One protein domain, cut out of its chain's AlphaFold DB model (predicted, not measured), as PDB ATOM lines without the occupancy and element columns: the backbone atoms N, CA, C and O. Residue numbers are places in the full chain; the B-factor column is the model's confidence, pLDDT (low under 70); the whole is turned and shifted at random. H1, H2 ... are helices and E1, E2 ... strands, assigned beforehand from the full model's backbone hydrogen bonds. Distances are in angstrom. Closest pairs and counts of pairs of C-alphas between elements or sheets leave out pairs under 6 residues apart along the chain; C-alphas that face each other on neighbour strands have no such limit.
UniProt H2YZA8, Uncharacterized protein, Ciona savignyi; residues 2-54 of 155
ATOM      1  N   LEU A   2     235.525 251.230 290.183       56.06
ATOM      2  CA  LEU A   2     235.842 252.640 290.485       56.06
ATOM      3  C   LEU A   2     235.645 253.686 289.356       56.06
ATOM      4  O   LEU A   2     235.334 254.829 289.691       56.06
ATOM      5  N   PRO A   3     235.800 253.375 288.048       67.44
ATOM      6  CA  PRO A   3     235.731 254.413 287.015       67.44
ATOM      7  C   PRO A   3     234.321 254.988 286.855       67.44
ATOM      8  O   PRO A   3     234.146 256.198 286.778       67.44
ATOM      9  N   THR A   4     233.299 254.128 286.849       76.06
ATOM     10  CA  THR A   4     231.910 254.530 286.582       76.06
ATOM     11  C   THR A   4     231.339 255.396 287.698       76.06
ATOM     12  O   THR A   4     230.683 256.395 287.419       76.06
ATOM     13  N   THR A   5     231.645 255.076 288.958       81.25
ATOM     14  CA  THR A   5     231.258 255.894 290.114       81.25
ATOM     15  C   THR A   5     231.973 257.243 290.125       81.25
ATOM     16  O   THR A   5     231.355 258.254 290.435       81.25
ATOM     17  N   PHE A   6     233.251 257.289 289.733       78.69
ATOM     18  CA  PHE A   6     234.013 258.536 289.639       78.69
ATOM     19  C   PHE A   6     233.451 259.474 288.560       78.69
ATOM     20  O   PHE A   6     233.183 260.643 288.837       78.69
ATOM     21  N   PHE A   7     233.180 258.951 287.359       79.88
ATOM     22  CA  PHE A   7     232.533 259.724 286.295       79.88
ATOM     23  C   PHE A   7     231.126 260.184 286.688       79.88
ATOM     24  O   PHE A   7     230.773 261.331 286.426       79.88
ATOM     25  N   ALA A   8     230.345 259.333 287.361       84.38
ATOM     26  CA  ALA A   8     229.013 259.696 287.838       84.38
ATOM     27  C   ALA A   8     229.055 260.854 288.848       84.38
ATOM     28  O   ALA A   8     228.250 261.774 288.745       84.38
ATOM     29  N   VAL A   9     230.016 260.854 289.777       86.88
ATOM     30  CA  VAL A   9     230.189 261.945 290.752       86.88
ATOM     31  C   VAL A   9     230.601 263.247 290.067       86.88
ATOM     32  O   VAL A   9     230.042 264.294 290.386       86.88
ATOM     33  N   ILE A  10     231.521 263.203 289.098       84.69
ATOM     34  CA  ILE A  10     231.930 264.396 288.339       84.69
ATOM     35  C   ILE A  10     230.753 264.960 287.541       84.69
ATOM     36  O   ILE A  10     230.498 266.160 287.596       84.69
ATOM     37  N   LEU A  11     230.015 264.106 286.827       84.06
ATOM     38  CA  LEU A  11     228.864 264.526 286.029       84.06
ATOM     39  C   LEU A  11     227.734 265.075 286.904       84.06
ATOM     40  O   LEU A  11     227.159 266.110 286.572       84.06
ATOM     41  N   ALA A  12     227.445 264.430 288.037       87.44
ATOM     42  CA  ALA A  12     226.450 264.906 288.992       87.44
ATOM     43  C   ALA A  12     226.867 266.245 289.614       87.44
ATOM     44  O   ALA A  12     226.070 267.180 289.645       87.44
ATOM     45  N   GLY A  13     228.129 266.375 290.037       87.06
ATOM     46  CA  GLY A  13     228.676 267.628 290.555       87.06
ATOM     47  C   GLY A  13     228.603 268.755 289.526       87.06
ATOM     48  O   GLY A  13     228.174 269.863 289.846       87.06
ATOM     49  N   TRP A  14     228.933 268.458 288.269       81.19
ATOM     50  CA  TRP A  14     228.843 269.416 287.173       81.19
ATOM     51  C   TRP A  14     227.397 269.830 286.867       81.19
ATOM     52  O   TRP A  14     227.112 271.009 286.665       81.19
ATOM     53  N   SER A  15     226.466 268.875 286.883       83.56
ATOM     54  CA  SER A  15     225.038 269.136 286.687       83.56
ATOM     55  C   SER A  15     224.474 270.031 287.793       83.56
ATOM     56  O   SER A  15     223.798 271.015 287.494       83.56
ATOM     57  N   ILE A  16     224.824 269.768 289.057       87.81
ATOM     58  CA  ILE A  16     224.430 270.599 290.204       87.81
ATOM     59  C   ILE A  16     224.995 272.014 290.068       87.81
ATOM     60  O   ILE A  16     224.261 272.984 290.248       87.81
ATOM     61  N   PHE A  17     226.275 272.147 289.708       83.50
ATOM     62  CA  PHE A  17     226.901 273.449 289.488       83.50
ATOM     63  C   PHE A  17     226.197 274.238 288.378       83.50
ATOM     64  O   PHE A  17     225.893 275.416 288.556       83.50
ATOM     65  N   HIS A  18     225.875 273.589 287.260       81.19
ATOM     66  CA  HIS A  18     225.165 274.216 286.147       81.19
ATOM     67  C   HIS A  18     223.740 274.644 286.532       81.19
ATOM     68  O   HIS A  18     223.307 275.739 286.178       81.19
ATOM     69  N   LEU A  19     223.012 273.809 287.278       84.12
ATOM     70  CA  LEU A  19     221.674 274.140 287.773       84.12
ATOM     71  C   LEU A  19     221.710 275.317 288.752       84.12
ATOM     72  O   LEU A  19     220.897 276.226 288.627       84.12
ATOM     73  N   LEU A  20     222.677 275.343 289.674       82.81
ATOM     74  CA  LEU A  20     222.878 276.460 290.599       82.81
ATOM     75  C   LEU A  20     223.248 277.749 289.866       82.81
ATOM     76  O   LEU A  20     222.672 278.795 290.147       82.81
ATOM     77  N   HIS A  21     224.169 277.682 288.908       78.88
ATOM     78  CA  HIS A  21     224.563 278.828 288.094       78.88
ATOM     79  C   HIS A  21     223.367 279.413 287.331       78.88
ATOM     80  O   HIS A  21     223.109 280.613 287.405       78.88
ATOM     81  N   ASN A  22     222.582 278.560 286.669       78.62
ATOM     82  CA  ASN A  22     221.383 278.992 285.957       78.62
ATOM     83  C   ASN A  22     220.306 279.532 286.903       78.62
ATOM     84  O   ASN A  22     219.638 280.499 286.559       78.62
ATOM     85  N   PHE A  23     220.155 278.955 288.095       82.31
ATOM     86  CA  PHE A  23     219.225 279.452 289.107       82.31
ATOM     87  C   PHE A  23     219.612 280.849 289.613       82.31
ATOM     88  O   PHE A  23     218.754 281.717 289.754       82.31
ATOM     89  N   VAL A  24     220.905 281.087 289.851       79.19
ATOM     90  CA  VAL A  24     221.420 282.386 290.308       79.19
ATOM     91  C   VAL A  24     221.249 283.461 289.235       79.19
ATOM     92  O   VAL A  24     220.833 284.570 289.560       79.19
ATOM     93  N   ILE A  25     221.523 283.132 287.971       74.06
ATOM     94  CA  ILE A  25     221.372 284.067 286.845       74.06
ATOM     95  C   ILE A  25     219.899 284.318 286.506       74.06
ATOM     96  O   ILE A  25     219.538 285.439 286.169       74.06
ATOM     97  N   SER A  26     219.033 283.310 286.640       79.00
ATOM     98  CA  SER A  26     217.590 283.434 286.391       79.00
ATOM     99  C   SER A  26     216.847 284.254 287.453       79.00
ATOM    100  O   SER A  26     215.661 284.523 287.274       79.00
ATOM    101  N   ASN A  27     217.486 284.604 288.570       83.19
ATOM    102  CA  ASN A  27     216.860 285.372 289.639       83.19
ATOM    103  C   ASN A  27     217.017 286.880 289.386       83.19
ATOM    104  O   ASN A  27     218.138 287.396 289.403       83.19
ATOM    105  N   ASP A  28     215.891 287.585 289.252       76.50
ATOM    106  CA  ASP A  28     215.818 289.018 288.923       76.50
ATOM    107  C   ASP A  28     216.594 289.930 289.892       76.50
ATOM    108  O   ASP A  28     217.037 291.014 289.515       76.50
ATOM    109  N   TYR A  29     216.804 289.496 291.141       78.06
ATOM    110  CA  TYR A  29     217.580 290.254 292.131       78.06
ATOM    111  C   TYR A  29     219.079 289.928 292.124       78.06
ATOM    112  O   TYR A  29     219.900 290.831 292.296       78.06
ATOM    113  N   LEU A  30     219.454 288.655 291.965       77.00
ATOM    114  CA  LEU A  30     220.847 288.205 292.097       77.00
ATOM    115  C   LEU A  30     221.626 288.306 290.783       77.00
ATOM    116  O   LEU A  30     222.797 288.689 290.823       77.00
ATOM    117  N   GLY A  31     220.986 288.041 289.640       80.12
ATOM    118  CA  GLY A  31     221.604 288.121 288.312       80.12
ATOM    119  C   GLY A  31     222.313 289.461 288.072       80.12
ATOM    120  O   GLY A  31     223.533 289.474 287.912       80.12
ATOM    121  N   PRO A  32     221.627 290.613 288.221       81.44
ATOM    122  CA  PRO A  32     222.239 291.924 287.993       81.44
ATOM    123  C   PRO A  32     223.369 292.276 288.972       81.44
ATOM    124  O   PRO A  32     224.190 293.152 288.698       81.44
ATOM    125  N   ILE A  33     223.399 291.680 290.168       82.06
ATOM    126  CA  ILE A  33     224.473 291.898 291.153       82.06
ATOM    127  C   ILE A  33     225.719 291.113 290.742       82.06
ATOM    128  O   ILE A  33     226.823 291.663 290.760       82.06
ATOM    129  N   VAL A  34     225.533 289.851 290.351       80.19
ATOM    130  CA  VAL A  34     226.605 288.980 289.866       80.19
ATOM    131  C   VAL A  34     227.178 289.525 288.560       80.19
ATOM    132  O   VAL A  34     228.392 289.676 288.474       80.19
ATOM    133  N   ASP A  35     226.341 289.938 287.610       81.88
ATOM    134  CA  ASP A  35     226.792 290.517 286.340       81.88
ATOM    135  C   ASP A  35     227.610 291.792 286.554       81.88
ATOM    136  O   ASP A  35     228.717 291.910 286.037       81.88
ATOM    137  N   ARG A  36     227.152 292.707 287.420       83.62
ATOM    138  CA  ARG A  36     227.933 293.908 287.772       83.62
ATOM    139  C   ARG A  36     229.269 293.572 288.432       83.62
ATOM    140  O   ARG A  36     230.262 294.263 288.203       83.62
ATOM    141  N   PHE A  37     229.319 292.530 289.262       83.69
ATOM    142  CA  PHE A  37     230.569 292.061 289.860       83.69
ATOM    143  C   PHE A  37     231.506 291.440 288.814       83.69
ATOM    144  O   PHE A  37     232.713 291.689 288.840       83.69
ATOM    145  N   LEU A  38     230.964 290.658 287.884       83.75
ATOM    146  CA  LEU A  38     231.695 290.006 286.800       83.75
ATOM    147  C   LEU A  38     232.263 291.024 285.805       83.75
ATOM    148  O   LEU A  38     233.464 291.002 285.526       83.75
ATOM    149  N   GLU A  39     231.454 291.995 285.381       83.69
ATOM    150  CA  GLU A  39     231.870 293.109 284.524       83.69
ATOM    151  C   GLU A  39     232.963 293.952 285.182       83.69
ATOM    152  O   GLU A  39     233.994 294.221 284.562       83.69
ATOM    153  N   LYS A  40     232.805 294.301 286.468       87.19
ATOM    154  CA  LYS A  40     233.823 295.054 287.221       87.19
ATOM    155  C   LYS A  40     235.178 294.341 287.231       87.19
ATOM    156  O   LYS A  40     236.219 294.998 287.198       87.19
ATOM    157  N   ASN A  41     235.173 293.009 287.268       83.12
ATOM    158  CA  ASN A  41     236.383 292.192 287.283       83.12
ATOM    159  C   ASN A  41     236.849 291.738 285.885       83.12
ATOM    160  O   ASN A  41     237.896 291.101 285.792       83.12
ATOM    161  N   ASN A  42     236.148 292.100 284.800       85.69
ATOM    162  CA  ASN A  42     236.400 291.625 283.427       85.69
ATOM    163  C   ASN A  42     236.399 290.087 283.302       85.69
ATOM    164  O   ASN A  42     237.168 289.506 282.525       85.69
ATOM    165  N   ILE A  43     235.562 289.425 284.100       83.94
ATOM    166  CA  ILE A  43     235.369 287.975 284.088       83.94
ATOM    167  C   ILE A  43     234.027 287.706 283.420       83.94
ATOM    168  O   ILE A  43     233.018 288.252 283.837       83.94
ATOM    169  N   PHE A  44     234.002 286.844 282.413       80.56
ATOM    170  CA  PHE A  44     232.771 286.373 281.786       80.56
ATOM    171  C   PHE A  44     232.630 284.887 282.065       80.56
ATOM    172  O   PHE A  44     233.526 284.098 281.750       80.56
ATOM    173  N   ILE A  45     231.510 284.506 282.667       77.56
ATOM    174  CA  ILE A  45     231.196 283.110 282.945       77.56
ATOM    175  C   ILE A  45     230.185 282.660 281.897       77.56
ATOM    176  O   ILE A  45     229.094 283.204 281.774       77.56
ATOM    177  N   THR A  46     230.579 281.687 281.091       74.19
ATOM    178  CA  THR A  46     229.713 280.954 280.167       74.19
ATOM    179  C   THR A  46     229.571 279.536 280.731       74.19
ATOM    180  O   THR A  46     230.497 279.064 281.399       74.19
ATOM    181  N   PRO A  47     228.454 278.818 280.523       66.88
ATOM    182  CA  PRO A  47     228.383 277.413 280.915       66.88
ATOM    183  C   PRO A  47     229.610 276.644 280.395       66.88
ATOM    184  O   PRO A  47     229.948 276.749 279.219       66.88
ATOM    185  N   LEU A  48     230.294 275.919 281.293       65.81
ATOM    186  CA  LEU A  48     231.561 275.192 281.049       65.81
ATOM    187  C   LEU A  48     232.817 276.039 280.798       65.81
ATOM    188  O   LEU A  48     233.889 275.465 280.613       65.81
ATOM    189  N   GLN A  49     232.746 277.369 280.844       76.56
ATOM    190  CA  GLN A  49     233.904 278.205 280.545       76.56
ATOM    191  C   GLN A  49     233.960 279.476 281.393       76.56
ATOM    192  O   GLN A  49     233.064 280.313 281.365       76.56
ATOM    193  N   ILE A  50     235.086 279.675 282.078       80.81
ATOM    194  CA  ILE A  50     235.412 280.950 282.721       80.81
ATOM    195  C   ILE A  50     236.405 281.677 281.816       80.81
ATOM    196  O   ILE A  50     237.481 281.158 281.521       80.81
ATOM    197  N   ARG A  51     236.041 282.873 281.354       81.25
ATOM    198  CA  ARG A  51     236.892 283.734 280.527       81.25
ATOM    199  C   ARG A  51     237.333 284.933 281.351       81.25
ATOM    200  O   ARG A  51     236.499 285.656 281.885       81.25
ATOM    201  N   TYR A  52     238.636 285.162 281.426       84.31
ATOM    202  CA  TYR A  52     239.202 286.343 282.070       84.31
ATOM    203  C   TYR A  52     239.981 287.160 281.043       84.31
ATOM    204  O   TYR A  52     240.920 286.652 280.432       84.31
ATOM    205  N   PHE A  53     239.603 288.426 280.858       77.31
ATOM    206  CA  PHE A  53     240.279 289.317 279.918       77.31
ATOM    207  C   PHE A  53     241.218 290.268 280.661       77.31
ATOM    208  O   PHE A  53     240.788 291.124 281.433       77.31
ATOM    209  N   SER A  54     242.520 290.164 280.382       79.75
ATOM    210  CA  SER A  54     243.537 291.075 280.914       79.75
ATOM    211  C   SER A  54     244.256 291.805 279.787       79.75
ATOM    212  O   SER A  54     244.848 291.192 278.905       79.75
TER     213      SER A  54
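What this domain is: This is residues 2 to 54 of the 155 residues of an uncharacterized protein of Ciona savignyi (UniProt H2YZA8). The model is a hook: the long helix H1 meets the shorter H2 at a corner, and a small hairpin of strands E1 and E2 folds back from the end of H2. Residues 2 to 13, in H1, stick out. The printed part has 53 residues, mostly helix, in the order H1, H2, E1, E2; the sheet, E1 - E2, is antiparallel. It is loose, radius of gyration of the C-alphas 14.1 A, and only just flat, spanning 43 by 29 by 10 A.

Where its parts are: H1, residues 2 to 25, runs 34.8 A from C-alpha 2 at (235.842, 252.640, 290.485). H2, residues 31 to 41, measures 15.4 A. E1, residues 43 to 46, and E2, residues 49 to 52, each measure 9.8 A; C-alpha 52 is at (239.202, 286.343, 282.070).

How they stand to each other: H1, with residues 24 to 25 alone, and H2 touch only at the corner, C-alphas of Ile 25 and Gly 31 closest at 4.3 A, about perpendicular at 79 degrees. The closest C-alphas of H2 and E1, Leu 38 and Phe 44, are 6.3 A apart. In the hairpin, N 44 and O 51 are within hydrogen-bond range at 2.8 A. H1 is apart from both strands. In H1 and H2 every O i to N i+4 pair is within hydrogen-bond range.

The domain as a whole: The farthest C-alphas, Leu 2 and Lys 40, are 42.6 A apart. The printed part has no cut, and its three links are tight. Residues 2 to 3 and 47 to 48 have pLDDT under 70.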